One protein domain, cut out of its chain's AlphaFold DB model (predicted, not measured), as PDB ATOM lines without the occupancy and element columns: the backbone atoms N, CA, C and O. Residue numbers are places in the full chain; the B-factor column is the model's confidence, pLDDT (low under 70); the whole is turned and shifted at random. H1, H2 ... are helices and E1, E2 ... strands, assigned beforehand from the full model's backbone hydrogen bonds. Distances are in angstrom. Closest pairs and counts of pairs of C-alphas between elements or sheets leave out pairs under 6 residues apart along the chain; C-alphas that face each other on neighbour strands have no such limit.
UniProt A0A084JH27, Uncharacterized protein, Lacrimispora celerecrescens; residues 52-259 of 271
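Overview. This is residues 52 to 259 of the 271 residues of an uncharacterized protein of Lacrimispora celerecrescens (UniProt A0A084JH27). A long, strongly twisted wall of ten antiparallel strands, E1 to E10, makes the length of this domain, with a helical hairpin, H1 and H2, covering one face toward its E1 end. Past E9 a small three-strand sheet, E11 to E13, is partly face to face with the wall's other end, its strands crossed over those of the wall. The printed part has 208 residues, with two named helices first and then thirteen named strands, and its class is mostly strand. The whole is compact, with a radius of gyration of the C-alphas of 19.5 A, yet elongated in outline, spanning 61 by 36 by 28 A.

Along the chain. Start in the large sheet, whose order is E1 to E10 as along the chain: E1 is residues 95 to 97, E2 109 to 116, E3 119 to 126, E4 129 to 142, E5 145 to 156, E6 159 to 172, E7 181 to 189, E8 192 to 202, E9 208 to 216 and E10 219 to 221. E5 is 32.7 A long, E6 29.1 A and E4 28.8 A. Find C-alpha 58 at (8.166, 58.934, 2.179); from there H1 runs 22.7 A to residue 73, and H2 holds residues 76 to 85. E11 is residues 227 to 230, E12 236 to 242 and E13 245 to 253, ending at C-alpha 253, (12.144, 91.697, -38.486).

Arrangement. The large sheet is a meander, each strand the antiparallel neighbour of the one before, with E1 and E10 as edge strands. Look at N 136 and O 151, 2.7 A apart between E4 and E5, and at N 152 and O 165, 2.9 A apart between E5 and E6. E4 bends by 123 degrees at residue 132. H1 and H2 are on the same face, making two layers, helices on one face of a sheet. H1 runs across the strands at a height over the sheet of 9.3 A; H2 lies over E4 and E5 at 7.9 A, with the C-alphas of Ala 80 and Val 139 closest to each other at 6.1 A. The helices touch at Phe 70 and Ala 79, C-alphas 5.3 A apart; in both, every O i to N i+4 pair is within hydrogen-bond range. E11 to E13, a second meander, makes a sandwich, two sheets face to face, with the large sheet, their strands at 86 degrees. The closest C-alphas of E9 and E12 are Trp 211 and Ala 242, 5.0 A. Between E12 and E13, N 238 and O 252 are 2.8 A apart.

Size, cuts and confidence. The C-alphas farthest apart, Pro 58 and Gly 234, are 62.1 A from each other. The printed part has no cut, and the one long link is E1 to E2. Mean pLDDT of the printed part is 94.7; only residues 175 to 176 are under 70.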
ATOM      1  N   ASP A  52       9.298  76.213  10.818       78.19
ATOM      2  CA  ASP A  52       9.050  76.501   9.397       78.19
ATOM      3  C   ASP A  52       9.233  75.236   8.515       78.19
ATOM      4  O   ASP A  52       9.313  75.326   7.293       78.19
ATOM      5  N   GLU A  53       9.355  74.053   9.120       87.19
ATOM      6  CA  GLU A  53       9.602  72.771   8.482       87.19
ATOM      7  C   GLU A  53       8.295  72.172   7.943       87.19
ATOM      8  O   GLU A  53       7.300  72.013   8.654       87.19
ATOM      9  N   ILE A  54       8.308  71.823   6.661       91.00
ATOM     10  CA  ILE A  54       7.214  71.182   5.938       91.00
ATOM     11  C   ILE A  54       7.353  69.668   6.117       91.00
ATOM     12  O   ILE A  54       8.384  69.075   5.796       91.00
ATOM     13  N   ILE A  55       6.292  69.024   6.606       92.88
ATOM     14  CA  ILE A  55       6.281  67.577   6.840       92.88
ATOM     15  C   ILE A  55       6.291  66.839   5.497       92.88
ATOM     16  O   ILE A  55       5.344  66.940   4.720       92.88
ATOM     17  N   LEU A  56       7.343  66.053   5.261       95.12
ATOM     18  CA  LEU A  56       7.503  65.231   4.060       95.12
ATOM     19  C   LEU A  56       7.042  63.789   4.294       95.12
ATOM     20  O   LEU A  56       7.512  63.113   5.219       95.12
ATOM     21  N   SER A  57       6.192  63.285   3.403       96.50
ATOM     22  CA  SER A  57       5.902  61.855   3.295       96.50
ATOM     23  C   SER A  57       7.113  61.080   2.741       96.50
ATOM     24  O   SER A  57       8.050  61.678   2.201       96.50
ATOM     25  N   PRO A  58       7.133  59.735   2.835       96.69
ATOM     26  CA  PRO A  58       8.166  58.934   2.179       96.69
ATOM     27  C   PRO A  58       8.248  59.174   0.665       96.69
ATOM     28  O   PRO A  58       9.351  59.238   0.130       96.69
ATOM     29  N   GLY A  59       7.098  59.369   0.003       97.94
ATOM     30  CA  GLY A  59       7.033  59.681  -1.428       97.94
ATOM     31  C   GLY A  59       7.646  61.041  -1.757       97.94
ATOM     32  O   GLY A  59       8.412  61.145  -2.709       97.94
ATOM     33  N   ASP A  60       7.416  62.055  -0.914       98.00
ATOM     34  CA  ASP A  60       8.010  63.385  -1.116       98.00
ATOM     35  C   ASP A  60       9.534  63.339  -1.016       98.00
ATOM     36  O   ASP A  60      10.240  63.958  -1.810       98.00
ATOM     37  N   LYS A  61      10.062  62.575  -0.052       97.69
ATOM     38  CA  LYS A  61      11.511  62.397   0.114       97.69
ATOM     39  C   LYS A  61      12.129  61.686  -1.082       97.69
ATOM     40  O   LYS A  61      13.206  62.078  -1.527       97.69
ATOM     41  N   GLU A  62      11.461  60.658  -1.597       98.19
ATOM     42  CA  GLU A  62      11.897  59.951  -2.798       98.19
ATOM     43  C   GLU A  62      11.898  60.882  -4.018       98.19
ATOM     44  O   GLU A  62      12.920  60.981  -4.695       98.19
ATOM     45  N   PHE A  63      10.815  61.633  -4.239       98.62
ATOM     46  CA  PHE A  63      10.719  62.643  -5.294       98.62
ATOM     47  C   PHE A  63      11.852  63.678  -5.211       98.62
ATOM     48  O   PHE A  63      12.576  63.880  -6.185       98.62
ATOM     49  N   LEU A  64      12.064  64.295  -4.044       98.62
ATOM     50  CA  LEU A  64      13.102  65.314  -3.847       98.62
ATOM     51  C   LEU A  64      14.517  64.747  -4.040       98.62
ATOM     52  O   LEU A  64      15.381  65.413  -4.617       98.62
ATOM     53  N   THR A  65      14.751  63.506  -3.601       98.44
ATOM     54  CA  THR A  65      16.033  62.809  -3.786       98.44
ATOM     55  C   THR A  65      16.296  62.524  -5.263       98.44
ATOM     56  O   THR A  65      17.390  62.801  -5.752       98.44
ATOM     57  N   GLN A  66      15.300  62.013  -5.996       98.69
ATOM     58  CA  GLN A  66      15.427  61.753  -7.430       98.69
ATOM     59  C   GLN A  66      15.625  63.052  -8.220       98.69
ATOM     60  O   GLN A  66      16.510  63.114  -9.070       98.69
ATOM     61  N   LEU A  67      14.872  64.109  -7.896       98.81
ATOM     62  CA  LEU A  67      15.003  65.413  -8.547       98.81
ATOM     63  C   LEU A  67      16.399  66.008  -8.336       98.81
ATOM     64  O   LEU A  67      17.027  66.455  -9.294       98.81
ATOM     65  N   THR A  68      16.917  65.943  -7.106       98.62
ATOM     66  CA  THR A  68      18.305  66.324  -6.784       98.62
ATOM     67  C   THR A  68      19.299  65.520  -7.626       98.62
ATOM     68  O   THR A  68      20.205  66.088  -8.232       98.62
ATOM     69  N   GLY A  69      19.088  64.203  -7.721       98.56
ATOM     70  CA  GLY A  69      19.925  63.304  -8.510       98.56
ATOM     71  C   GLY A  69      19.948  63.635 -10.004       98.56
ATOM     72  O   GLY A  69      21.015  63.562 -10.610       98.56
ATOM     73  N   PHE A  70      18.814  64.020 -10.597       98.75
ATOM     74  CA  PHE A  70      18.758  64.458 -11.995       98.75
ATOM     75  C   PHE A  70      19.551  65.748 -12.223       98.75
ATOM     76  O   PHE A  70      20.341  65.820 -13.165       98.75
ATOM     77  N   PHE A  71      19.424  66.735 -11.332       98.44
ATOM     78  CA  PHE A  71      20.220  67.958 -11.426       98.44
ATOM     79  C   PHE A  71      21.723  67.710 -11.263       98.44
ATOM     80  O   PHE A  71      22.507  68.257 -12.035       98.44
ATOM     81  N   ASP A  72      22.138  66.877 -10.305       97.69
ATOM     82  CA  ASP A  72      23.557  66.537 -10.119       97.69
ATOM     83  C   ASP A  72      24.156  65.820 -11.345       97.69
ATOM     84  O   ASP A  72      25.352  65.938 -11.606       97.69
ATOM     85  N   GLN A  73      23.334  65.099 -12.113       97.62
ATOM     86  CA  GLN A  73      23.730  64.440 -13.362       97.62
ATOM     87  C   GLN A  73      23.645  65.357 -14.594       97.62
ATOM     88  O   GLN A  73      24.108  64.972 -15.667       97.62
ATOM     89  N   GLY A  74      23.055  66.550 -14.465       96.44
ATOM     90  CA  GLY A  74      22.751  67.430 -15.595       96.44
ATOM     91  C   GLY A  74      21.617  66.925 -16.498       96.44
ATOM     92  O   GLY A  74      21.482  67.395 -17.626       96.44
ATOM     93  N   ASP A  75      20.799  65.977 -16.030       98.19
ATOM     94  CA  ASP A  75      19.667  65.426 -16.777       98.19
ATOM     95  C   ASP A  75      18.413  66.293 -16.591       98.19
ATOM     96  O   ASP A  75      17.532  66.029 -15.767       98.19
ATOM     97  N   LEU A  76      18.350  67.376 -17.366       97.81
ATOM     98  CA  LEU A  76      17.246  68.334 -17.314       97.81
ATOM     99  C   LEU A  76      15.920  67.739 -17.808       97.81
ATOM    100  O   LEU A  76      14.864  68.112 -17.300       97.81
ATOM    101  N   GLU A  77      15.945  66.808 -18.766       97.69
ATOM    102  CA  GLU A  77      14.712  66.167 -19.235       97.69
ATOM    103  C   GLU A  77      14.155  65.198 -18.187       97.69
ATOM    104  O   GLU A  77      12.954  65.232 -17.915       97.69
ATOM    105  N   GLY A  78      15.007  64.393 -17.544       98.50
ATOM    106  CA  GLY A  78      14.614  63.553 -16.414       98.50
ATOM    107  C   GLY A  78      14.031  64.374 -15.262       98.50
ATOM    108  O   GLY A  78      12.942  64.063 -14.771       98.50
ATOM    109  N   ALA A  79      14.687  65.485 -14.902       98.69
ATOM    110  CA  ALA A  79      14.179  66.428 -13.903       98.69
ATOM    111  C   ALA A  79      12.805  67.005 -14.289       98.69
ATOM    112  O   ALA A  79      11.901  67.051 -13.454       98.69
ATOM    113  N   ALA A  80      12.627  67.413 -15.550       98.56
ATOM    114  CA  ALA A  80      11.365  67.951 -16.048       98.56
ATOM    115  C   ALA A  80      10.230  66.925 -15.999       98.56
ATOM    116  O   ALA A  80       9.154  67.233 -15.493       98.56
ATOM    117  N   ARG A  81      10.472  65.698 -16.470       98.25
ATOM    118  CA  ARG A  81       9.472  64.620 -16.448       98.25
ATOM    119  C   ARG A  81       9.067  64.254 -15.023       98.25
ATOM    120  O   ARG A  81       7.887  64.035 -14.765       98.25
ATOM    121  N   LEU A  82      10.028  64.213 -14.099       98.56
ATOM    122  CA  LEU A  82       9.747  63.949 -12.691       98.56
ATOM    123  C   LEU A  82       8.922  65.080 -12.059       98.56
ATOM    124  O   LEU A  82       7.956  64.801 -11.355       98.56
ATOM    125  N   LEU A  83       9.287  66.340 -12.319       98.38
ATOM    126  CA  LEU A  83       8.579  67.509 -11.792       98.38
ATOM    127  C   LEU A  83       7.143  67.606 -12.324       98.38
ATOM    128  O   LEU A  83       6.232  67.894 -11.557       98.38
ATOM    129  N   ASP A  84       6.942  67.354 -13.616       97.56
ATOM    130  CA  ASP A  84       5.625  67.367 -14.261       97.56
ATOM    131  C   ASP A  84       4.725  66.210 -13.790       97.56
ATOM    132  O   ASP A  84       3.509  66.358 -13.676       97.56
ATOM    133  N   GLY A  85       5.320  65.054 -13.481       96.81
ATOM    134  CA  GLY A  85       4.598  63.854 -13.058       96.81
ATOM    135  C   GLY A  85       4.222  63.793 -11.574       96.81
ATOM    136  O   GLY A  85       3.509  62.866 -11.184       96.81
ATOM    137  N   TYR A  86       4.697  64.723 -10.739       97.75
ATOM    138  CA  TYR A  86       4.500  64.682  -9.288       97.75
ATOM    139  C   TYR A  86       3.522  65.760  -8.799       97.75
ATOM    140  O   TYR A  86       3.743  66.954  -8.995       97.75
ATOM    141  N   ASP A  87       2.457  65.352  -8.101       96.56
ATOM    142  CA  ASP A  87       1.525  66.292  -7.469       96.56
ATOM    143  C   ASP A  87       2.103  66.810  -6.147       96.56
ATOM    144  O   ASP A  87       2.063  66.139  -5.116       96.56
ATOM    145  N   ILE A  88       2.669  68.015  -6.191       95.38
ATOM    146  CA  ILE A  88       3.316  68.646  -5.044       95.38
ATOM    147  C   ILE A  88       2.284  68.977  -3.937       95.38
ATOM    148  O   ILE A  88       1.390  69.821  -4.139       95.38
ATOM    149  N   PRO A  89       2.418  68.389  -2.726       93.56
ATOM    150  CA  PRO A  89       1.443  68.584  -1.656       93.56
ATOM    151  C   PRO A  89       1.604  69.925  -0.927       93.56
ATOM    152  O   PRO A  89       0.614  70.463  -0.426       93.56
ATOM    153  N   TRP A  90       2.813  70.497  -0.879       92.31
ATOM    154  CA  TRP A  90       3.050  71.801  -0.249       92.31
ATOM    155  C   TRP A  90       2.544  72.954  -1.122       92.31
ATOM    156  O   TRP A  90       2.620  72.914  -2.350       92.31
ATOM    157  N   LYS A  91       1.990  73.991  -0.483       89.44
ATOM    158  CA  LYS A  91       1.372  75.142  -1.171       89.44
ATOM    159  C   LYS A  91       2.083  76.467  -0.909       89.44
ATOM    160  O   LYS A  91       1.889  77.409  -1.674       89.44
ATOM    161  N   ASP A  92       2.922  76.519   0.121       91.50
ATOM    162  CA  ASP A  92       3.670  77.714   0.484       91.50
ATOM    163  C   ASP A  92       4.984  77.779  -0.301       91.50
ATOM    164  O   ASP A  92       5.806  76.859  -0.268       91.50
ATOM    165  N   PHE A  93       5.161  78.883  -1.027       94.25
ATOM    166  CA  PHE A  93       6.361  79.190  -1.797       94.25
ATOM    167  C   PHE A  93       6.886  80.589  -1.409       94.25
ATOM    168  O   PHE A  93       6.085  81.502  -1.192       94.25
ATOM    169  N   PRO A  94       8.211  80.790  -1.350       95.88
ATOM    170  CA  PRO A  94       9.229  79.811  -1.690       95.88
ATOM    171  C   PRO A  94       9.468  78.810  -0.557       95.88
ATOM    172  O   PRO A  94       9.307  79.131   0.617       95.88
ATOM    173  N   CYS A  95       9.911  77.613  -0.913       96.50
ATOM    174  CA  CYS A  95      10.355  76.605   0.044       96.50
ATOM    175  C   CYS A  95      11.630  75.925  -0.452       96.50
ATOM    176  O   CYS A  95      11.871  75.841  -1.659       96.50
ATOM    177  N   MET A  96      12.463  75.487   0.488       97.50
ATOM    178  CA  MET A  96      13.781  74.924   0.226       97.50
ATOM    179  C   MET A  96      13.912  73.530   0.825       97.50
ATOM    180  O   MET A  96      13.713  73.355   2.025       97.50
ATOM    181  N   TYR A  97      14.330  72.570   0.009       97.88
ATOM    182  CA  TYR A  97      14.832  71.283   0.462       97.88
ATOM    183  C   TYR A  97      16.361  71.323   0.504       97.88
ATOM    184  O   TYR A  97      17.010  71.468  -0.532       97.88
ATOM    185  N   ASP A  98      16.939  71.198   1.696       95.94
ATOM    186  CA  ASP A  98      18.390  71.287   1.933       95.94
ATOM    187  C   ASP A  98      19.129  69.938   1.797       95.94
ATOM    188  O   ASP A  98      20.319  69.832   2.098       95.94
ATOM    189  N   GLY A  99      18.423  68.894   1.348       95.06
ATOM    190  CA  GLY A  99      18.917  67.515   1.299       95.06
ATOM    191  C   GLY A  99      18.516  66.665   2.509       95.06
ATOM    192  O   GLY A  99      18.675  65.445   2.475       95.06
ATOM    193  N   ALA A 100      17.955  67.266   3.560       92.62
ATOM    194  CA  ALA A 100      17.459  66.560   4.739       92.62
ATOM    195  C   ALA A 100      16.005  66.922   5.060       92.62
ATOM    196  O   ALA A 100      15.175  66.025   5.238       92.62
ATOM    197  N   ALA A 101      15.694  68.215   5.094       94.00
ATOM    198  CA  ALA A 101      14.401  68.754   5.485       94.00
ATOM    199  C   ALA A 101      13.888  69.770   4.461       94.00
ATOM    200  O   ALA A 101      14.651  70.401   3.728       94.00
ATOM    201  N   MET A 102      12.565  69.913   4.411       95.94
ATOM    202  CA  MET A 102      11.895  70.922   3.601       95.94
ATOM    203  C   MET A 102      11.503  72.089   4.500       95.94
ATOM    204  O   MET A 102      10.824  71.891   5.499       95.94
ATOM    205  N   ASN A 103      11.916  73.301   4.151       94.19
ATOM    206  CA  ASN A 103      11.721  74.506   4.948       94.19
ATOM    207  C   ASN A 103      10.928  75.551   4.154       94.19
ATOM    208  O   ASN A 103      11.189  75.771   2.974       94.19
ATOM    209  N   GLY A 104      10.018  76.270   4.805       93.50
ATOM    210  CA  GLY A 104       9.243  77.380   4.233       93.50
ATOM    211  C   GLY A 104      10.038  78.676   4.030       93.50
ATOM    212  O   GLY A 104       9.460  79.733   3.793       93.50
ATOM    213  N   LYS A 105      11.367  78.627   4.174       91.56
ATOM    214  CA  LYS A 105      12.284  79.751   3.964       91.56
ATOM    215  C   LYS A 105      13.518  79.273   3.218       91.56
ATOM    216  O   LYS A 105      14.008  78.173   3.458       91.56
ATOM    217  N   ILE A 106      14.047  80.135   2.356       95.62
ATOM    218  CA  ILE A 106      15.313  79.886   1.669       95.62
ATOM    219  C   ILE A 106      16.450  80.244   2.623       95.62
ATOM    220  O   ILE A 106      16.612  81.405   3.009       95.62
ATOM    221  N   THR A 107      17.227  79.243   3.016       93.62
ATOM    222  CA  THR A 107      18.412  79.403   3.860       93.62
ATOM    223  C   THR A 107      19.674  79.458   2.998       93.62
ATOM    224  O   THR A 107      19.620  79.356   1.774       93.62
ATOM    225  N   SER A 108      20.826  79.718   3.621       95.62
ATOM    226  CA  SER A 108      22.102  79.658   2.898       95.62
ATOM    227  C   SER A 108      22.617  78.223   2.858       95.62
ATOM    228  O   SER A 108      22.582  77.537   3.879       95.62
ATOM    229  N   GLY A 109      23.125  77.789   1.708       96.50
ATOM    230  CA  GLY A 109      23.586  76.417   1.484       96.50
ATOM    231  C   GLY A 109      23.122  75.851   0.145       96.50
ATOM    232  O   GLY A 109      22.454  76.536  -0.628       96.50
ATOM    233  N   LYS A 110      23.500  74.600  -0.137       97.81
ATOM    234  CA  LYS A 110      23.063  73.883  -1.340       97.81
ATOM    235  C   LYS A 110      21.659  73.315  -1.130       97.81
ATOM    236  O   LYS A 110      21.386  72.776  -0.062       97.81
ATOM    237  N   GLY A 111      20.788  73.387  -2.131       98.19
ATOM    238  CA  GLY A 111      19.479  72.741  -2.056       98.19
ATOM    239  C   GLY A 111      18.604  72.956  -3.281       98.19
ATOM    240  O   GLY A 111      19.008  73.614  -4.240       98.19
ATOM    241  N   LEU A 112      17.398  72.390  -3.229       98.56
ATOM    242  CA  LEU A 112      16.317  72.654  -4.175       98.56
ATOM    243  C   LEU A 112      15.431  73.767  -3.623       98.56
ATOM    244  O   LEU A 112      14.954  73.656  -2.498       98.56
ATOM    245  N   VAL A 113      15.157  74.801  -4.410       98.56
ATOM    246  CA  VAL A 113      14.215  75.867  -4.056       98.56
ATOM    247  C   VAL A 113      13.062  75.871  -5.037       98.56
ATOM    248  O   VAL A 113      13.242  76.142  -6.222       98.56
ATOM    249  N   PHE A 114      11.858  75.633  -4.532       98.31
ATOM    250  CA  PHE A 114      10.632  75.784  -5.300       98.31
ATOM    251  C   PHE A 114      10.118  77.207  -5.123       98.31
ATOM    252  O   PHE A 114       9.847  77.643  -4.005       98.31
ATOM    253  N   VAL A 115       9.956  77.930  -6.230       97.25
ATOM    254  CA  VAL A 115       9.321  79.266  -6.239       97.25
ATOM    255  C   VAL A 115       7.844  79.194  -6.648       97.25
ATOM    256  O   VAL A 115       7.081  80.129  -6.427       97.25
ATOM    257  N   LYS A 116       7.450  78.066  -7.244       96.19
ATOM    258  CA  LYS A 116       6.084  77.587  -7.494       96.19
ATOM    259  C   LYS A 116       6.169  76.089  -7.802       96.19
ATOM    260  O   LYS A 116       7.261  75.588  -8.063       96.19
ATOM    261  N   ALA A 117       5.036  75.390  -7.849       96.00
ATOM    262  CA  ALA A 117       5.013  73.946  -8.103       96.00
ATOM    263  C   ALA A 117       5.742  73.540  -9.401       96.00
ATOM    264  O   ALA A 117       6.430  72.532  -9.430       96.00
ATOM    265  N   SER A 118       5.661  74.358 -10.452       96.88
ATOM    266  CA  SER A 118       6.282  74.069 -11.748       96.88
ATOM    267  C   SER A 118       7.667  74.686 -11.956       96.88
ATOM    268  O   SER A 118       8.157  74.681 -13.082       96.88
ATOM    269  N   THR A 119       8.299  75.289 -10.941       98.31
ATOM    270  CA  THR A 119       9.621  75.923 -11.105       98.31
ATOM    271  C   THR A 119      10.510  75.716  -9.901       98.31
ATOM    272  O   THR A 119      10.191  76.144  -8.788       98.31
ATOM    273  N   VAL A 120      11.665  75.121 -10.175       98.50
ATOM    274  CA  VAL A 120      12.653  74.724  -9.187       98.50
ATOM    275  C   VAL A 120      14.026  75.269  -9.565       98.50
ATOM    276  O   VAL A 120      14.406  75.294 -10.734       98.50
ATOM    277  N   TYR A 121      14.759  75.717  -8.556       98.75
ATOM    278  CA  TYR A 121      16.163  76.091  -8.631       98.75
ATOM    279  C   TYR A 121      16.979  75.063  -7.862       98.75
ATOM    280  O   TYR A 121      16.524  74.563  -6.836       98.75
ATOM    281  N   TYR A 122      18.188  74.781  -8.321       98.75
ATOM    282  CA  TYR A 122      19.114  73.875  -7.669       98.75
ATOM    283  C   TYR A 122      20.520  74.452  -7.673       98.75
ATOM    284  O   TYR A 122      21.031  74.836  -8.720       98.75
ATOM    285  N   GLY A 123      21.170  74.482  -6.520       98.44
ATOM    286  CA  GLY A 123      22.527  75.004  -6.401       98.44
ATOM    287  C   GLY A 123      22.753  75.619  -5.037       98.44
ATOM    288  O   GLY A 123      22.072  75.253  -4.078       98.44
ATOM    289  N   ASN A 124      23.722  76.526  -4.951       98.06
ATOM    290  CA  ASN A 124      24.025  77.240  -3.719       98.06
ATOM    291  C   ASN A 124      23.166  78.499  -3.583       98.06
ATOM    292  O   ASN A 124      22.942  79.244  -4.534       98.06
ATOM    293  N   PHE A 125      22.728  78.760  -2.357       98.19
ATOM    294  CA  PHE A 125      21.987  79.959  -2.001       98.19
ATOM    295  C   PHE A 125      22.746  80.749  -0.944       98.19
ATOM    296  O   PHE A 125      23.311  80.182  -0.004       98.19
ATOM    297  N   ALA A 126      22.723  82.071  -1.073       97.12
ATOM    298  CA  ALA A 126      23.219  83.009  -0.079       97.12
ATOM    299  C   ALA A 126      22.162  84.090   0.146       97.12
ATOM    300  O   ALA A 126      21.597  84.628  -0.804       97.12
ATOM    301  N   TYR A 127      21.856  84.386   1.411       94.12
ATOM    302  CA  TYR A 127      20.855  85.402   1.777       94.12
ATOM    303  C   TYR A 127      19.492  85.222   1.075       94.12
ATOM    304  O   TYR A 127      18.830  86.195   0.722       94.12
ATOM    305  N   GLY A 128      19.080  83.967   0.868       95.12
ATOM    306  CA  GLY A 128      17.801  83.623   0.246       95.12
ATOM    307  C   GLY A 128      17.780  83.688  -1.285       95.12
ATOM    308  O   GLY A 128      16.696  83.647  -1.865       95.12
ATOM    309  N   LYS A 129      18.939  83.802  -1.946       97.62
ATOM    310  CA  LYS A 129      19.051  83.988  -3.401       97.62
ATOM    311  C   LYS A 129      20.062  83.014  -4.022       97.62
ATOM    312  O   LYS A 129      21.045  82.705  -3.350       97.62
ATOM    313  N   PRO A 130      19.850  82.561  -5.274       98.31
ATOM    314  CA  PRO A 130      20.860  81.829  -6.038       98.31
ATOM    315  C   PRO A 130      22.199  82.574  -6.083       98.31
ATOM    316  O   PRO A 130      22.225  83.774  -6.378       98.31
ATOM    317  N   GLU A 131      23.289  81.866  -5.794       98.44
ATOM    318  CA  GLU A 131      24.642  82.420  -5.703       98.44
ATOM    319  C   GLU A 131      25.688  81.372  -6.123       98.44
ATOM    320  O   GLU A 131      25.691  80.245  -5.630       98.44
ATOM    321  N   GLY A 132      26.611  81.737  -7.013       98.38
ATOM    322  CA  GLY A 132      27.552  80.800  -7.629       98.38
ATOM    323  C   GLY A 132      26.876  79.888  -8.655       98.38
ATOM    324  O   GLY A 132      25.944  80.296  -9.339       98.38
ATOM    325  N   GLU A 133      27.346  78.649  -8.786       97.94
ATOM    326  CA  GLU A 133      26.799  77.705  -9.768       97.94
ATOM    327  C   GLU A 133      25.405  77.216  -9.360       97.94
ATOM    328  O   GLU A 133      25.242  76.557  -8.325       97.94
ATOM    329  N   CYS A 134      24.401  77.535 -10.178       98.25
ATOM    330  CA  CYS A 134      23.021  77.093  -9.993       98.25
ATOM    331  C   CYS A 134      22.365  76.745 -11.334       98.25
ATOM    332  O   CYS A 134      22.701  77.297 -12.383       98.25
ATOM    333  N   ALA A 135      21.372  75.866 -11.268       98.56
ATOM    334  CA  ALA A 135      20.439  75.551 -12.334       98.56
ATOM    335  C   ALA A 135      19.018  75.979 -11.940       98.56
ATOM    336  O   ALA A 135      18.660  76.006 -10.765       98.56
ATOM    337  N   ALA A 136      18.197  76.282 -12.931       98.75
ATOM    338  CA  ALA A 136      16.778  76.553 -12.817       98.75
ATOM    339  C   ALA A 136      16.049  75.756 -13.896       98.75
ATOM    340  O   ALA A 136      16.541  75.637 -15.021       98.75
ATOM    341  N   LEU A 137      14.881  75.223 -13.556       98.75
ATOM    342  CA  LEU A 137      14.034  74.467 -14.468       98.75
ATOM    343  C   LEU A 137      12.570  74.829 -14.236       98.75
ATOM    344  O   LEU A 137      12.107  74.900 -13.095       98.75
ATOM    345  N   GLN A 138      11.840  75.045 -15.326       98.62
ATOM    346  CA  GLN A 138      10.410  75.308 -15.300       98.62
ATOM    347  C   GLN A 138       9.687  74.404 -16.290       98.62
ATOM    348  O   GLN A 138       9.990  74.450 -17.475       98.62
ATOM    349  N   VAL A 139       8.689  73.651 -15.826       98.25
ATOM    350  CA  VAL A 139       7.823  72.839 -16.696       98.25
ATOM    351  C   VAL A 139       6.588  73.624 -17.139       98.25
ATOM    352  O   VAL A 139       6.033  74.433 -16.385       98.25
ATOM    353  N   LEU A 140       6.190  73.413 -18.390       95.75
ATOM    354  CA  LEU A 140       5.111  74.099 -19.090       95.75
ATOM    355  C   LEU A 140       4.337  73.090 -19.947       95.75
ATOM    356  O   LEU A 140       4.933  72.273 -20.650       95.75
ATOM    357  N   GLU A 141       3.015  73.211 -19.951       93.56
ATOM    358  CA  GLU A 141       2.144  72.560 -20.928       93.56
ATOM    359  C   GLU A 141       1.622  73.637 -21.883       93.56
ATOM    360  O   GLU A 141       0.994  74.609 -21.454       93.56
ATOM    361  N   LEU A 142       1.963  73.505 -23.163       90.75
ATOM    362  CA  LEU A 142       1.600  74.429 -24.235       90.75
ATOM    363  C   LEU A 142       0.766  73.691 -25.287       90.75
ATOM    364  O   LEU A 142       0.676  72.464 -25.271       90.75
ATOM    365  N   GLU A 143       0.167  74.431 -26.220       88.31
ATOM    366  CA  GLU A 143      -0.606  73.837 -27.318       88.31
ATOM    367  C   GLU A 143       0.254  72.889 -28.168       88.31
ATOM    368  O   GLU A 143      -0.212  71.836 -28.597       88.31
ATOM    369  N   GLU A 144       1.530  73.231 -28.352       86.00
ATOM    370  CA  GLU A 144       2.488  72.463 -29.147       86.00
ATOM    371  C   GLU A 144       3.099  71.267 -28.400       86.00
ATOM    372  O   GLU A 144       3.890  70.525 -28.980       86.00
ATOM    373  N   GLY A 145       2.780  71.092 -27.113       91.06
ATOM    374  CA  GLY A 145       3.262  69.986 -26.292       91.06
ATOM    375  C   GLY A 145       3.854  70.410 -24.950       91.06
ATOM    376  O   GLY A 145       3.761  71.562 -24.513       91.06
ATOM    377  N   LYS A 146       4.485  69.445 -24.279       94.62
ATOM    378  CA  LYS A 146       5.141  69.657 -22.990       94.62
ATOM    379  C   LYS A 146       6.565  70.141 -23.191       94.62
ATOM    380  O   LYS A 146       7.363  69.516 -23.895       94.62
ATOM    381  N   ARG A 147       6.884  71.247 -22.531       95.62
ATOM    382  CA  ARG A 147       8.160  71.950 -22.628       95.62
ATOM    383  C   ARG A 147       8.739  72.163 -21.242       95.62
ATOM    384  O   ARG A 147       8.004  72.424 -20.294       95.62
ATOM    385  N   TYR A 148      10.059  72.102 -21.131       98.06
ATOM    386  CA  TYR A 148      10.746  72.740 -20.019       98.06
ATOM    387  C   TYR A 148      11.610  73.890 -20.512       98.06
ATOM    388  O   TYR A 148      12.288  73.775 -21.533       98.06
ATOM    389  N   ASP A 149      11.583  74.985 -19.765       98.62
ATOM    390  CA  ASP A 149      12.603  76.019 -19.821       98.62
ATOM    391  C   ASP A 149      13.696  75.663 -18.820       98.62
ATOM    392  O   ASP A 149      13.429  75.058 -17.776       98.62
ATOM    393  N   TYR A 150      14.929  76.044 -19.127       98.69
ATOM    394  CA  TYR A 150      16.060  75.832 -18.237       98.69
ATOM    395  C   TYR A 150      17.040  76.993 -18.284       98.69
ATOM    396  O   TYR A 150      17.101  77.769 -19.243       98.69
ATOM    397  N   SER A 151      17.834  77.103 -17.227       98.50
ATOM    398  CA  SER A 151      18.995  77.982 -17.158       98.50
ATOM    399  C   SER A 151      20.018  77.390 -16.206       98.50
ATOM    400  O   SER A 151      19.638  76.947 -15.130       98.50
ATOM    401  N   TYR A 152      21.294  77.355 -16.566       97.69
ATOM    402  CA  TYR A 152      22.363  76.926 -15.665       97.69
ATOM    403  C   TYR A 152      23.637  77.736 -15.894       97.69
ATOM    404  O   TYR A 152      23.880  78.231 -16.995       97.69
ATOM    405  N   GLY A 153      24.443  77.880 -14.848       98.06
ATOM    406  CA  GLY A 153      25.709  78.610 -14.882       98.06
ATOM    407  C   GLY A 153      25.922  79.416 -13.611       98.06
ATOM    408  O   GLY A 153      25.397  79.059 -12.554       98.06
ATOM    409  N   THR A 154      26.654  80.520 -13.725       98.62
ATOM    410  CA  THR A 154      26.982  81.385 -12.590       98.62
ATOM    411  C   THR A 154      25.858  82.383 -12.287       98.62
ATOM    412  O   THR A 154      25.377  83.106 -13.163       98.62
ATOM    413  N   TRP A 155      25.468  82.455 -11.015       98.69
ATOM    414  CA  TRP A 155      24.478  83.378 -10.471       98.69
ATOM    415  C   TRP A 155      25.109  84.292  -9.427       98.69
ATOM    416  O   TRP A 155      25.993  83.882  -8.677       98.69
ATOM    417  N   ALA A 156      24.616  85.520  -9.339       98.44
ATOM    418  CA  ALA A 156      24.955  86.445  -8.270       98.44
ATOM    419  C   ALA A 156      23.708  87.225  -7.868       98.44
ATOM    420  O   ALA A 156      23.013  87.779  -8.727       98.44
ATOM    421  N   ASN A 157      23.422  87.283  -6.564       97.56
ATOM    422  CA  ASN A 157      22.264  88.002  -6.031       97.56
ATOM    423  C   ASN A 157      20.942  87.608  -6.736       97.56
ATOM    424  O   ASN A 157      20.090  88.452  -7.011       97.56
ATOM    425  N   GLY A 158      20.784  86.317  -7.042       98.06
ATOM    426  CA  GLY A 158      19.581  85.754  -7.654       98.06
ATOM    427  C   GLY A 158      19.397  86.018  -9.146       98.06
ATOM    428  O   GLY A 158      18.332  85.721  -9.673       98.06
ATOM    429  N   LYS A 159      20.416  86.525  -9.841       98.56
ATOM    430  CA  LYS A 159      20.401  86.707 -11.298       98.56
ATOM    431  C   LYS A 159      21.525  85.925 -11.952       98.56
ATOM    432  O   LYS A 159      22.589  85.801 -11.343       98.56
ATOM    433  N   MET A 160      21.343  85.481 -13.194       98.56
ATOM    434  CA  MET A 160      22.472  84.967 -13.976       98.56
ATOM    435  C   MET A 160      23.493  86.091 -14.189       98.56
ATOM    436  O   MET A 160      23.151  87.186 -14.656       98.56
ATOM    437  N   ASN A 161      24.741  85.835 -13.802       98.62
ATOM    438  CA  ASN A 161      25.824  86.811 -13.817       98.62
ATOM    439  C   ASN A 161      27.173  86.087 -13.959       98.62
ATOM    440  O   ASN A 161      27.722  85.574 -12.986       98.62
ATOM    441  N   GLY A 162      27.680  86.014 -15.186       98.50
ATOM    442  CA  GLY A 162      28.802  85.167 -15.585       98.50
ATOM    443  C   GLY A 162      28.412  84.160 -16.666       98.50
ATOM    444  O   GLY A 162      27.388  84.316 -17.331       98.50
ATOM    445  N   ASN A 163      29.244  83.140 -16.857       98.56
ATOM    446  CA  ASN A 163      29.049  82.160 -17.918       98.56
ATOM    447  C   ASN A 163      27.831  81.271 -17.646       98.56
ATOM    448  O   ASN A 163      27.600  80.849 -16.512       98.56
ATOM    449  N   GLY A 164      27.071  80.950 -18.690       98.25
ATOM    450  CA  GLY A 164      25.968  80.011 -18.572       98.25
ATOM    451  C   GLY A 164      25.264  79.702 -19.883       98.25
ATOM    452  O   GLY A 164      25.670  80.112 -20.976       98.25
ATOM    453  N   GLU A 165      24.170  78.969 -19.749       98.56
ATOM    454  CA  GLU A 165      23.276  78.608 -20.835       98.56
ATOM    455  C   GLU A 165      21.824  78.700 -20.373       98.56
ATOM    456  O   GLU A 165      21.490  78.310 -19.256       98.56
ATOM    457  N   CYS A 166      20.948  79.194 -21.243       98.56
ATOM    458  CA  CYS A 166      19.505  79.120 -21.056       98.56
ATOM    459  C   CYS A 166      18.818  78.674 -22.342       98.56
ATOM    460  O   CYS A 166      19.350  78.825 -23.444       98.56
ATOM    461  N   GLY A 167      17.616  78.133 -22.219       98.06
ATOM    462  CA  GLY A 167      16.909  77.615 -23.374       98.06
ATOM    463  C   GLY A 167      15.675  76.829 -22.996       98.06
ATOM    464  O   GLY A 167      15.178  76.919 -21.874       98.06
ATOM    465  N   TYR A 168      15.183  76.055 -23.952       97.19
ATOM    466  CA  TYR A 168      14.027  75.203 -23.736       97.19
ATOM    467  C   TYR A 168      14.111  73.919 -24.540       97.19
ATOM    468  O   TYR A 168      14.775  73.882 -25.573       97.19
ATOM    469  N   ASN A 169      13.387  72.897 -24.103       96.19
ATOM    470  CA  ASN A 169      13.213  71.656 -24.842       96.19
ATOM    471  C   ASN A 169      11.763  71.177 -24.736       96.19
ATOM    472  O   ASN A 169      11.217  71.081 -23.634       96.19
ATOM    473  N   TYR A 170      11.153  70.856 -25.872       95.06
ATOM    474  CA  TYR A 170       9.904  70.111 -25.917       95.06
ATOM    475  C   TYR A 170      10.201  68.613 -25.816       95.06
ATOM    476  O   TYR A 170      10.856  68.033 -26.685       95.06
ATOM    477  N   TYR A 171       9.724  67.988 -24.744       93.44
ATOM    478  CA  TYR A 171      10.036  66.595 -24.429       93.44
ATOM    479  C   TYR A 171       8.896  65.630 -24.769       93.44
ATOM    480  O   TYR A 171       9.178  64.465 -25.025       93.44
ATOM    481  N   ASP A 172       7.647  66.105 -24.860       90.50
ATOM    482  CA  ASP A 172       6.492  65.329 -25.336       90.50
ATOM    483  C   ASP A 172       5.576  66.197 -26.222       90.50
ATOM    484  O   ASP A 172       5.425  67.393 -25.983       90.50
ATOM    485  N   GLY A 173       4.914  65.590 -27.213       80.75
ATOM    486  CA  GLY A 173       3.837  66.234 -27.987       80.75
ATOM    487  C   GLY A 173       4.265  67.118 -29.164       80.75
ATOM    488  O   GLY A 173       3.392  67.682 -29.813       80.75
ATOM    489  N   VAL A 174       5.566  67.198 -29.464       74.44
ATOM    490  CA  VAL A 174       6.116  67.981 -30.585       74.44
ATOM    491  C   VAL A 174       5.427  67.610 -31.895       74.44
ATOM    492  O   VAL A 174       5.529  66.472 -32.353       74.44
ATOM    493  N   ILE A 175       4.749  68.586 -32.492       66.69
ATOM    494  CA  ILE A 175       4.254  68.515 -33.866       66.69
ATOM    495  C   ILE A 175       5.399  68.787 -34.850       66.69
ATOM    496  O   ILE A 175       6.317  69.552 -34.548       66.69
ATOM    497  N   ASP A 176       5.341  68.165 -36.027       60.16
ATOM    498  CA  ASP A 176       6.304  68.408 -37.104       60.16
ATOM    499  C   ASP A 176       6.336  69.921 -37.444       60.16
ATOM    500  O   ASP A 176       5.310  70.596 -37.376       60.16
ATOM    501  N   ASP A 177       7.519  70.455 -37.767       70.75
ATOM    502  CA  ASP A 177       7.842  71.869 -38.082       70.75
ATOM    503  C   ASP A 177       8.182  72.839 -36.926       70.75
ATOM    504  O   ASP A 177       8.593  73.973 -37.201       70.75
ATOM    505  N   ILE A 178       8.123  72.444 -35.646       77.38
ATOM    506  CA  ILE A 178       8.591  73.322 -34.548       77.38
ATOM    507  C   ILE A 178      10.053  73.066 -34.155       77.38
ATOM    508  O   ILE A 178      10.601  71.970 -34.288       77.38
ATOM    509  N   THR A 179      10.701  74.090 -33.592       84.12
ATOM    510  CA  THR A 179      11.982  73.897 -32.897       84.12
ATOM    511  C   THR A 179      11.748  73.135 -31.605       84.12
ATOM    512  O   THR A 179      11.119  73.655 -30.683       84.12
ATOM    513  N   LYS A 180      12.308  71.927 -31.535       91.25
ATOM    514  CA  LYS A 180      12.240  71.065 -30.360       91.25
ATOM    515  C   LYS A 180      13.108  71.607 -29.230       91.25
ATOM    516  O   LYS A 180      12.614  71.781 -28.122       91.25
ATOM    517  N   LEU A 181      14.380  71.885 -29.514       93.56
ATOM    518  CA  LEU A 181      15.359  72.332 -28.525       93.56
ATOM    519  C   LEU A 181      15.999  73.645 -28.960       93.56
ATOM    520  O   LEU A 181      16.404  73.826 -30.107       93.56
ATOM    521  N   ASN A 182      16.127  74.543 -27.996       94.44
ATOM    522  CA  ASN A 182      16.802  75.812 -28.132       94.44
ATOM    523  C   ASN A 182      17.848  75.974 -27.032       94.44
ATOM    524  O   ASN A 182      17.564  75.668 -25.873       94.44
ATOM    525  N   ALA A 183      19.027  76.482 -27.383       97.75
ATOM    526  CA  ALA A 183      20.090  76.781 -26.429       97.75
ATOM    527  C   ALA A 183      20.761  78.121 -26.754       97.75
ATOM    528  O   ALA A 183      21.166  78.369 -27.893       97.75
ATOM    529  N   LYS A 184      20.895  78.975 -25.740       98.19
ATOM    530  CA  LYS A 184      21.594  80.263 -25.772       98.19
ATOM    531  C   LYS A 184      22.737  80.198 -24.768       98.19
ATOM    532  O   LYS A 184      22.491  80.175 -23.566       98.19
ATOM    533  N   ARG A 185      23.975  80.177 -25.252       98.56
ATOM    534  CA  ARG A 185      25.179  80.054 -24.423       98.56
ATOM    535  C   ARG A 185      26.042  81.300 -24.526       98.56
ATOM    536  O   ARG A 185      26.283  81.782 -25.632       98.56
ATOM    537  N   GLY A 186      26.537  81.780 -23.395       98.44
ATOM    538  CA  GLY A 186      27.431  82.932 -23.325       98.44
ATOM    539  C   GLY A 186      27.528  83.486 -21.913       98.44
ATOM    540  O   GLY A 186      27.152  82.815 -20.952       98.44
ATOM    541  N   ASP A 187      28.023  84.713 -21.797       98.62
ATOM    542  CA  ASP A 187      28.068  85.416 -20.520       98.62
ATOM    543  C   ASP A 187      26.783  86.214 -20.285       98.62
ATOM    544  O   ASP A 187      26.207  86.798 -21.205       98.62
ATOM    545  N   PHE A 188      26.345  86.251 -19.033       98.75
ATOM    546  CA  PHE A 188      25.204  87.017 -18.551       98.75
ATOM    547  C   PHE A 188      25.672  88.136 -17.625       98.75
ATOM    548  O   PHE A 188      26.651  88.003 -16.893       98.75
ATOM    549  N   LYS A 189      24.925  89.233 -17.613       98.56
ATOM    550  CA  LYS A 189      25.028  90.321 -16.648       98.56
ATOM    551  C   LYS A 189      23.616  90.731 -16.273       98.56
ATOM    552  O   LYS A 189      22.884  91.245 -17.115       98.56
ATOM    553  N   ASP A 190      23.253  90.501 -15.016       98.00
ATOM    554  CA  ASP A 190      21.913  90.785 -14.500       98.00
ATOM    555  C   ASP A 190      20.798  90.187 -15.382       98.00
ATOM    556  O   ASP A 190      19.880  90.900 -15.783       98.00
ATOM    557  N   ASP A 191      20.899  88.889 -15.694       98.50
ATOM    558  CA  ASP A 191      19.989  88.125 -16.569       98.50
ATOM    559  C   ASP A 191      20.038  88.467 -18.068       98.50
ATOM    560  O   ASP A 191      19.410  87.771 -18.868       98.50
ATOM    561  N   LEU A 192      20.803  89.476 -18.489       98.56
ATOM    562  CA  LEU A 192      20.962  89.854 -19.897       98.56
ATOM    563  C   LEU A 192      22.266  89.295 -20.465       98.56
ATOM    564  O   LEU A 192      23.320  89.453 -19.854       98.56
ATOM    565  N   MET A 193      22.221  88.682 -21.647       98.62
ATOM    566  CA  MET A 193      23.428  88.173 -22.296       98.62
ATOM    567  C   MET A 193      24.334  89.317 -22.778       98.62
ATOM    568  O   MET A 193      23.853  90.379 -23.189       98.62
ATOM    569  N   GLN A 194      25.644  89.077 -22.745       98.44
ATOM    570  CA  GLN A 194      26.701  90.026 -23.097       98.44
ATOM    571  C   GLN A 194      27.792  89.350 -23.936       98.44
ATOM    572  O   GLN A 194      28.121  88.185 -23.726       98.44
ATOM    573  N   GLY A 195      28.406  90.116 -24.837       98.38
ATOM    574  CA  GLY A 195      29.561  89.678 -25.616       98.38
ATOM    575  C   GLY A 195      29.202  88.701 -26.733       98.38
ATOM    576  O   GLY A 195      28.125  88.776 -27.324       98.38
ATOM    577  N   GLU A 196      30.132  87.802 -27.058       98.19
ATOM    578  CA  GLU A 196      29.885  86.758 -28.051       98.19
ATOM    579  C   GLU A 196      29.009  85.658 -27.461       98.19
ATOM    580  O   GLU A 196      29.324  85.102 -26.409       98.19
ATOM    581  N   ILE A 197      27.943  85.299 -28.170       98.19
ATOM    582  CA  ILE A 197      27.073  84.199 -27.768       98.19
ATOM    583  C   ILE A 197      26.965  83.152 -28.866       98.19
ATOM    584  O   ILE A 197      27.153  83.431 -30.052       98.19
ATOM    585  N   THR A 198      26.632  81.933 -28.461       98.38
ATOM    586  CA  THR A 198      26.280  80.839 -29.363       98.38
ATOM    587  C   THR A 198      24.807  80.505 -29.191       98.38
ATOM    588  O   THR A 198      24.347  80.203 -28.092       98.38
ATOM    589  N   TYR A 199      24.076  80.544 -30.296       97.50
ATOM    590  CA  TYR A 199      22.671  80.184 -30.375       97.50
ATOM    591  C   TYR A 199      22.520  78.894 -31.174       97.50
ATOM    592  O   TYR A 199      23.021  78.812 -32.293       97.50
ATOM    593  N   THR A 200      21.842  77.897 -30.616       96.38
ATOM    594  CA  THR A 200      21.589  76.612 -31.277       96.38
ATOM    595  C   THR A 200      20.097  76.332 -31.310       96.38
ATOM    596  O   THR A 200      19.409  76.472 -30.297       96.38
ATOM    597  N   SER A 201      19.607  75.921 -32.476       93.81
ATOM    598  CA  SER A 201      18.231  75.485 -32.685       93.81
ATOM    599  C   SER A 201      18.241  74.079 -33.254       93.81
ATOM    600  O   SER A 201      18.883  73.851 -34.277       93.81
ATOM    601  N   THR A 202      17.522  73.164 -32.615       92.00
ATOM    602  CA  THR A 202      17.457  71.753 -32.993       92.00
ATOM    603  C   THR A 202      16.008  71.359 -33.260       92.00
ATOM    604  O   THR A 202      15.121  71.622 -32.442       92.00
ATOM    605  N   ASN A 203      15.761  70.743 -34.413       88.62
ATOM    606  CA  ASN A 203      14.442  70.244 -34.800       88.62
ATOM    607  C   ASN A 203      14.115  68.891 -34.133       88.62
ATOM    608  O   ASN A 203      14.902  68.352 -33.348       88.62
ATOM    609  N   ALA A 204      12.930  68.348 -34.419       86.81
ATOM    610  CA  ALA A 204      12.469  67.086 -33.845       86.81
ATOM    611  C   ALA A 204      13.348  65.886 -34.248       86.81
ATOM    612  O   ALA A 204      13.555  64.978 -33.439       86.81
ATOM    613  N   GLU A 205      13.915  65.916 -35.456       86.56
ATOM    614  CA  GLU A 205      14.794  64.883 -36.013       86.56
ATOM    615  C   GLU A 205      16.240  64.958 -35.493       86.56
ATOM    616  O   GLU A 205      17.053  64.083 -35.795       86.56
ATOM    617  N   GLY A 206      16.582  65.991 -34.715       87.19
ATOM    618  CA  GLY A 206      17.926  66.209 -34.174       87.19
ATOM    619  C   GLY A 206      18.872  66.998 -35.089       87.19
ATOM    620  O   GLY A 206      20.037  67.190 -34.743       87.19
ATOM    621  N   GLY A 207      18.394  67.484 -36.235       88.81
ATOM    622  CA  GLY A 207      19.102  68.446 -37.074       88.81
ATOM    623  C   GLY A 207      19.251  69.785 -36.353       88.81
ATOM    624  O   GLY A 207      18.259  70.372 -35.920       88.81
ATOM    625  N   ALA A 208      20.492  70.257 -36.219       91.75
ATOM    626  CA  ALA A 208      20.823  71.473 -35.489       91.75
ATOM    627  C   ALA A 208      21.461  72.526 -36.399       91.75
ATOM    628  O   ALA A 208      22.367  72.222 -37.175       91.75
ATOM    629  N   SER A 209      21.036  73.776 -36.235       94.31
ATOM    630  CA  SER A 209      21.679  74.952 -36.821       94.31
ATOM    631  C   SER A 209      22.247  75.830 -35.708       94.31
ATOM    632  O   SER A 209      21.624  75.999 -34.656       94.31
ATOM    633  N   VAL A 210      23.440  76.380 -35.940       96.06
ATOM    634  CA  VAL A 210      24.202  77.139 -34.938       96.06
ATOM    635  C   VAL A 210      24.509  78.532 -35.467       96.06
ATOM    636  O   VAL A 210      24.955  78.679 -36.599       96.06
ATOM    637  N   TRP A 211      24.346  79.561 -34.642       97.31
ATOM    638  CA  TRP A 211      24.698  80.945 -34.959       97.31
ATOM    639  C   TRP A 211      25.601  81.527 -33.877       97.31
ATOM    640  O   TRP A 211      25.432  81.231 -32.696       97.31
ATOM    641  N   GLN A 212      26.553  82.371 -34.281       97.38
ATOM    642  CA  GLN A 212      27.453  83.083 -33.370       97.38
ATOM    643  C   GLN A 212      27.466  84.572 -33.702       97.38
ATOM    644  O   GLN A 212      27.788  84.949 -34.833       97.38
ATOM    645  N   PHE A 213      27.118  85.418 -32.736       97.38
ATOM    646  CA  PHE A 213      27.038  86.871 -32.906       97.38
ATOM    647  C   PHE A 213      27.192  87.594 -31.566       97.38
ATOM    648  O   PHE A 213      27.174  86.981 -30.500       97.38
ATOM    649  N   GLN A 214      27.389  88.908 -31.651       98.19
ATOM    650  CA  GLN A 214      27.609  89.784 -30.506       98.19
ATOM    651  C   GLN A 214      26.283  90.307 -29.951       98.19
ATOM    652  O   GLN A 214      25.377  90.657 -30.713       98.19
ATOM    653  N   VAL A 215      26.197  90.418 -28.629       98.25
ATOM    654  CA  VAL A 215      25.089  91.055 -27.915       98.25
ATOM    655  C   VAL A 215      25.608  92.026 -26.854       98.25
ATOM    656  O   VAL A 215      26.679  91.831 -26.282       98.25
ATOM    657  N   ALA A 216      24.840  93.072 -26.572       98.31
ATOM    658  CA  ALA A 216      25.031  93.931 -25.408       98.31
ATOM    659  C   ALA A 216      23.677  94.235 -24.780       98.31
ATOM    660  O   ALA A 216      22.731  94.582 -25.486       98.31
ATOM    661  N   ASP A 217      23.592  94.074 -23.461       97.88
ATOM    662  CA  ASP A 217      22.360  94.261 -22.683       97.88
ATOM    663  C   ASP A 217      21.164  93.509 -23.289       97.88
ATOM    664  O   ASP A 217      20.041  94.003 -23.361       97.88
ATOM    665  N   GLY A 218      21.426  92.283 -23.757       97.69
ATOM    666  CA  GLY A 218      20.429  91.411 -24.364       97.69
ATOM    667  C   GLY A 218      19.986  91.795 -25.782       97.69
ATOM    668  O   GLY A 218      19.080  91.151 -26.316       97.69
ATOM    669  N   VAL A 219      20.612  92.798 -26.404       98.12
ATOM    670  CA  VAL A 219      20.318  93.283 -27.762       98.12
ATOM    671  C   VAL A 219      21.436  92.883 -28.724       98.12
ATOM    672  O   VAL A 219      22.612  92.928 -28.375       98.12
ATOM    673  N   ILE A 220      21.088  92.512 -29.957       97.88
ATOM    674  CA  ILE A 220      22.062  92.127 -30.991       97.88
ATOM    675  C   ILE A 220      22.903  93.332 -31.424       97.88
ATOM    676  O   ILE A 220      22.372  94.358 -31.854       97.88
ATOM    677  N   ILE A 221      24.225  93.163 -31.423       97.44
ATOM    678  CA  ILE A 221      25.158  94.062 -32.101       97.44
ATOM    679  C   ILE A 221      25.388  93.522 -33.512       97.44
ATOM    680  O   ILE A 221      25.978  92.460 -33.712       97.44
ATOM    681  N   LYS A 222      24.914  94.273 -34.507       95.31
ATOM    682  CA  LYS A 222      25.103  93.933 -35.920       95.31
ATOM    683  C   LYS A 222      26.547  94.189 -36.348       95.31
ATOM    684  O   LYS A 222      27.069  95.280 -36.133       95.31
ATOM    685  N   ASP A 223      27.131  93.209 -37.020       95.81
ATOM    686  CA  ASP A 223      28.362  93.332 -37.798       95.81
ATOM    687  C   ASP A 223      28.075  93.175 -39.306       95.81
ATOM    688  O   ASP A 223      26.922  93.188 -39.746       95.81
ATOM    689  N   ASP A 224      29.129  93.057 -40.106       96.06
ATOM    690  CA  ASP A 224      29.086  92.928 -41.565       96.06
ATOM    691  C   ASP A 224      28.522  91.588 -42.071       96.06
ATOM    692  O   ASP A 224      28.206  91.470 -43.256       96.06
ATOM    693  N   ARG A 225      28.333  90.595 -41.193       95.19
ATOM    694  CA  ARG A 225      27.733  89.296 -41.542       95.19
ATOM    695  C   ARG A 225      26.208  89.353 -41.616       95.19
ATOM    696  O   ARG A 225      25.593  88.454 -42.191       95.19
ATOM    697  N   TRP A 226      25.587  90.385 -41.042       95.94
ATOM    698  CA  TRP A 226      24.137  90.567 -41.077       95.94
ATOM    699  C   TRP A 226      23.673  91.117 -42.425       95.94
ATOM    700  O   TRP A 226      24.003  92.233 -42.824       95.94
ATOM    701  N   ILE A 227      22.824  90.351 -43.100       94.69
ATOM    702  CA  ILE A 227      22.253  90.698 -44.398       94.69
ATOM    703  C   ILE A 227      20.910  91.391 -44.164       94.69
ATOM    704  O   ILE A 227      19.979  90.786 -43.632       94.69
ATOM    705  N   LYS A 228      20.795  92.657 -44.574       95.06
ATOM    706  CA  LYS A 228      19.504  93.354 -44.652       95.06
ATOM    707  C   LYS A 228      18.825  92.996 -45.971       95.06
ATOM    708  O   LYS A 228      19.397  93.213 -47.034       95.06
ATOM    709  N   ASP A 229      17.608  92.486 -45.888       93.00
ATOM    710  CA  ASP A 229      16.790  92.064 -47.020       93.00
ATOM    711  C   ASP A 229      15.360  92.611 -46.861       93.00
ATOM    712  O   ASP A 229      15.023  93.257 -45.864       93.00
ATOM    713  N   THR A 230      14.525  92.407 -47.870       93.56
ATOM    714  CA  THR A 230      13.115  92.797 -47.872       93.56
ATOM    715  C   THR A 230      12.271  91.589 -48.249       93.56
ATOM    716  O   THR A 230      12.515  90.954 -49.274       93.56
ATOM    717  N   ASP A 231      11.304  91.240 -47.406       86.88
ATOM    718  CA  ASP A 231      10.419  90.109 -47.675       86.88
ATOM    719  C   ASP A 231       9.388  90.421 -48.777       86.88
ATOM    720  O   ASP A 231       9.311  91.528 -49.317       86.88
ATOM    721  N   SER A 232       8.561  89.430 -49.120       87.62
ATOM    722  CA  SER A 232       7.524  89.563 -50.151       87.62
ATOM    723  C   SER A 232       6.443  90.603 -49.828       87.62
ATOM    724  O   SER A 232       5.731  91.028 -50.737       87.62
ATOM    725  N   SER A 233       6.318  91.024 -48.566       90.12
ATOM    726  CA  SER A 233       5.399  92.077 -48.126       90.12
ATOM    727  C   SER A 233       6.013  93.480 -48.194       90.12
ATOM    728  O   SER A 233       5.304  94.469 -48.008       90.12
ATOM    729  N   GLY A 234       7.313  93.586 -48.489       90.81
ATOM    730  CA  GLY A 234       8.052  94.843 -48.440       90.81
ATOM    731  C   GLY A 234       8.636  95.162 -47.060       90.81
ATOM    732  O   GLY A 234       9.179  96.252 -46.878       90.81
ATOM    733  N   ALA A 235       8.539  94.249 -46.089       92.19
ATOM    734  CA  ALA A 235       9.061  94.461 -44.747       92.19
ATOM    735  C   ALA A 235      10.559  94.143 -44.677       92.19
ATOM    736  O   ALA A 235      11.052  93.184 -45.271       92.19
ATOM    737  N   VAL A 236      11.294  94.957 -43.917       94.00
ATOM    738  CA  VAL A 236      12.724  94.749 -43.687       94.00
ATOM    739  C   VAL A 236      12.935  93.543 -42.778       94.00
ATOM    740  O   VAL A 236      12.398  93.478 -41.666       94.00
ATOM    741  N   ILE A 237      13.800  92.639 -43.229       95.06
ATOM    742  CA  ILE A 237      14.276  91.492 -42.462       95.06
ATOM    743  C   ILE A 237      15.805  91.505 -42.409       95.06
ATOM    744  O   ILE A 237      16.483  91.853 -43.373       95.06
ATOM    745  N   TYR A 238      16.355  91.121 -41.268       94.94
ATOM    746  CA  TYR A 238      17.780  90.923 -41.056       94.94
ATOM    747  C   TYR A 238      18.058  89.430 -40.953       94.94
ATOM    748  O   TYR A 238      17.384  88.735 -40.197       94.94
ATOM    749  N   LYS A 239      19.043  88.944 -41.709       95.25
ATOM    750  CA  LYS A 239      19.426  87.534 -41.773       95.25
ATOM    751  C   LYS A 239      20.877  87.356 -41.344       95.25
ATOM    752  O   LYS A 239      21.748  88.077 -41.823       95.25
ATOM    753  N   LEU A 240      21.133  86.363 -40.504       95.62
ATOM    754  CA  LEU A 240      22.471  85.869 -40.197       95.62
ATOM    755  C   LEU A 240      22.551  84.395 -40.600       95.62
ATOM    756  O   LEU A 240      21.750  83.586 -40.137       95.62
ATOM    757  N   MET A 241      23.504  84.041 -41.459       94.69
ATOM    758  CA  MET A 241      23.684  82.650 -41.883       94.69
ATOM    759  C   MET A 241      24.202  81.791 -40.732       94.69
ATOM    760  O   MET A 241      24.985  82.260 -39.900       94.69
ATOM    761  N   ALA A 242      23.746  80.543 -40.679       93.69
ATOM    762  CA  ALA A 242      24.245  79.572 -39.725       93.69
ATOM    763  C   ALA A 242      25.736  79.297 -39.972       93.69
ATOM    764  O   ALA A 242      26.266  79.391 -41.081       93.69
ATOM    765  N   LYS A 243      26.439  78.984 -38.890       89.44
ATOM    766  CA  LYS A 243      27.833  78.579 -38.923       89.44
ATOM    767  C   LYS A 243      27.940  77.248 -39.661       89.44
ATOM    768  O   LYS A 243      27.212  76.314 -39.346       89.44
ATOM    769  N   ASP A 244      28.853  77.190 -40.626       86.19
ATOM    770  CA  ASP A 244      29.121  76.014 -41.462       86.19
ATOM    771  C   ASP A 244      27.911  75.530 -42.295       86.19
ATOM    772  O   ASP A 244      27.960  74.460 -42.901       86.19
ATOM    773  N   ASP A 245      26.851  76.345 -42.390       81.00
ATOM    774  CA  ASP A 245      25.611  76.028 -43.094       81.00
ATOM    775  C   ASP A 245      25.065  77.265 -43.826       81.00
ATOM    776  O   ASP A 245      24.556  78.221 -43.241       81.00
ATOM    777  N   ILE A 246      25.176  77.234 -45.155       76.38
ATOM    778  CA  ILE A 246      24.748  78.326 -46.039       76.38
ATOM    779  C   ILE A 246      23.262  78.261 -46.415       76.38
ATOM    780  O   ILE A 246      22.796  79.087 -47.200       76.38
ATOM    781  N   VAL A 247      22.534  77.261 -45.927       81.38
ATOM    782  CA  VAL A 247      21.127  77.035 -46.262       81.38
ATOM    783  C   VAL A 247      20.226  77.645 -45.195       81.38
ATOM    784  O   VAL A 247      19.214  78.249 -45.547       81.38
ATOM    785  N   HIS A 248      20.627  77.569 -43.923       88.69
ATOM    786  CA  HIS A 248      19.838  78.068 -42.801       88.69
ATOM    787  C   HIS A 248      20.255  79.477 -42.374       88.69
ATOM    788  O   HIS A 248      21.422  79.758 -42.101       88.69
ATOM    789  N   ALA A 249      19.274  80.368 -42.253       91.75
ATOM    790  CA  ALA A 249      19.470  81.718 -41.736       91.75
ATOM    791  C   ALA A 249      18.622  81.959 -40.485       91.75
ATOM    792  O   ALA A 249      17.443  81.607 -40.449       91.75
ATOM    793  N   TYR A 250      19.204  82.634 -39.495       92.12
ATOM    794  CA  TYR A 250      18.462  83.254 -38.409       92.12
ATOM    795  C   TYR A 250      17.909  84.584 -38.910       92.12
ATOM    796  O   TYR A 250      18.678  85.462 -39.306       92.12
ATOM    797  N   ALA A 251      16.583  84.714 -38.939       92.69
ATOM    798  CA  ALA A 251      15.902  85.866 -39.513       92.69
ATOM    799  C   ALA A 251      15.088  86.625 -38.461       92.69
ATOM    800  O   ALA A 251      14.315  86.034 -37.707       92.69
ATOM    801  N   LEU A 252      15.231  87.949 -38.444       93.38
ATOM    802  CA  LEU A 252      14.507  88.853 -37.554       93.38
ATOM    803  C   LEU A 252      13.927  90.030 -38.331       93.38
ATOM    804  O   LEU A 252      14.583  90.586 -39.208       93.38
ATOM    805  N   GLY A 253      12.714  90.449 -37.978       92.44
ATOM    806  CA  GLY A 253      12.144  91.697 -38.486       92.44
ATOM    807  C   GLY A 253      12.892  92.934 -37.973       92.44
ATOM    808  O   GLY A 253      13.659  92.865 -37.010       92.44
ATOM    809  N   GLU A 254      12.635  94.086 -38.594       92.00
ATOM    810  CA  GLU A 254      13.354  95.334 -38.303       92.00
ATOM    811  C   GLU A 254      13.300  95.787 -36.842       92.00
ATOM    812  O   GLU A 254      14.313  96.232 -36.310       92.00
ATOM    813  N   ASN A 255      12.153  95.629 -36.181       90.94
ATOM    814  CA  ASN A 255      12.024  95.972 -34.763       90.94
ATOM    815  C   ASN A 255      12.688  94.916 -33.868       90.94
ATOM    816  O   ASN A 255      13.383  95.253 -32.915       90.94
ATOM    817  N   ALA A 256      12.533  93.637 -34.223       91.25
ATOM    818  CA  ALA A 256      12.944  92.503 -33.401       91.25
ATOM    819  C   ALA A 256      14.460  92.432 -33.164       91.25
ATOM    820  O   ALA A 256      14.890  91.954 -32.117       91.25
ATOM    821  N   ILE A 257      15.275  92.908 -34.111       92.69
ATOM    822  CA  ILE A 257      16.738  92.921 -33.957       92.69
ATOM    823  C   ILE A 257      17.224  93.922 -32.896       92.69
ATOM    824  O   ILE A 257      18.340  93.783 -32.403       92.69
ATOM    825  N   GLY A 258      16.405  94.924 -32.555       92.69
ATOM    826  CA  GLY A 258      16.703  95.934 -31.538       92.69
ATOM    827  C   GLY A 258      16.111  95.641 -30.158       92.69
ATOM    828  O   GLY A 258      16.235  96.476 -29.268       92.69
ATOM    829  N   GLU A 259      15.444  94.501 -29.978       94.62
ATOM    830  CA  GLU A 259      14.814  94.121 -28.712       94.62
ATOM    831  C   GLU A 259      15.770  93.333 -27.799       94.62
ATOM    832  O   GLU A 259      16.645  92.599 -28.265       94.62
TER     833      GLU A 259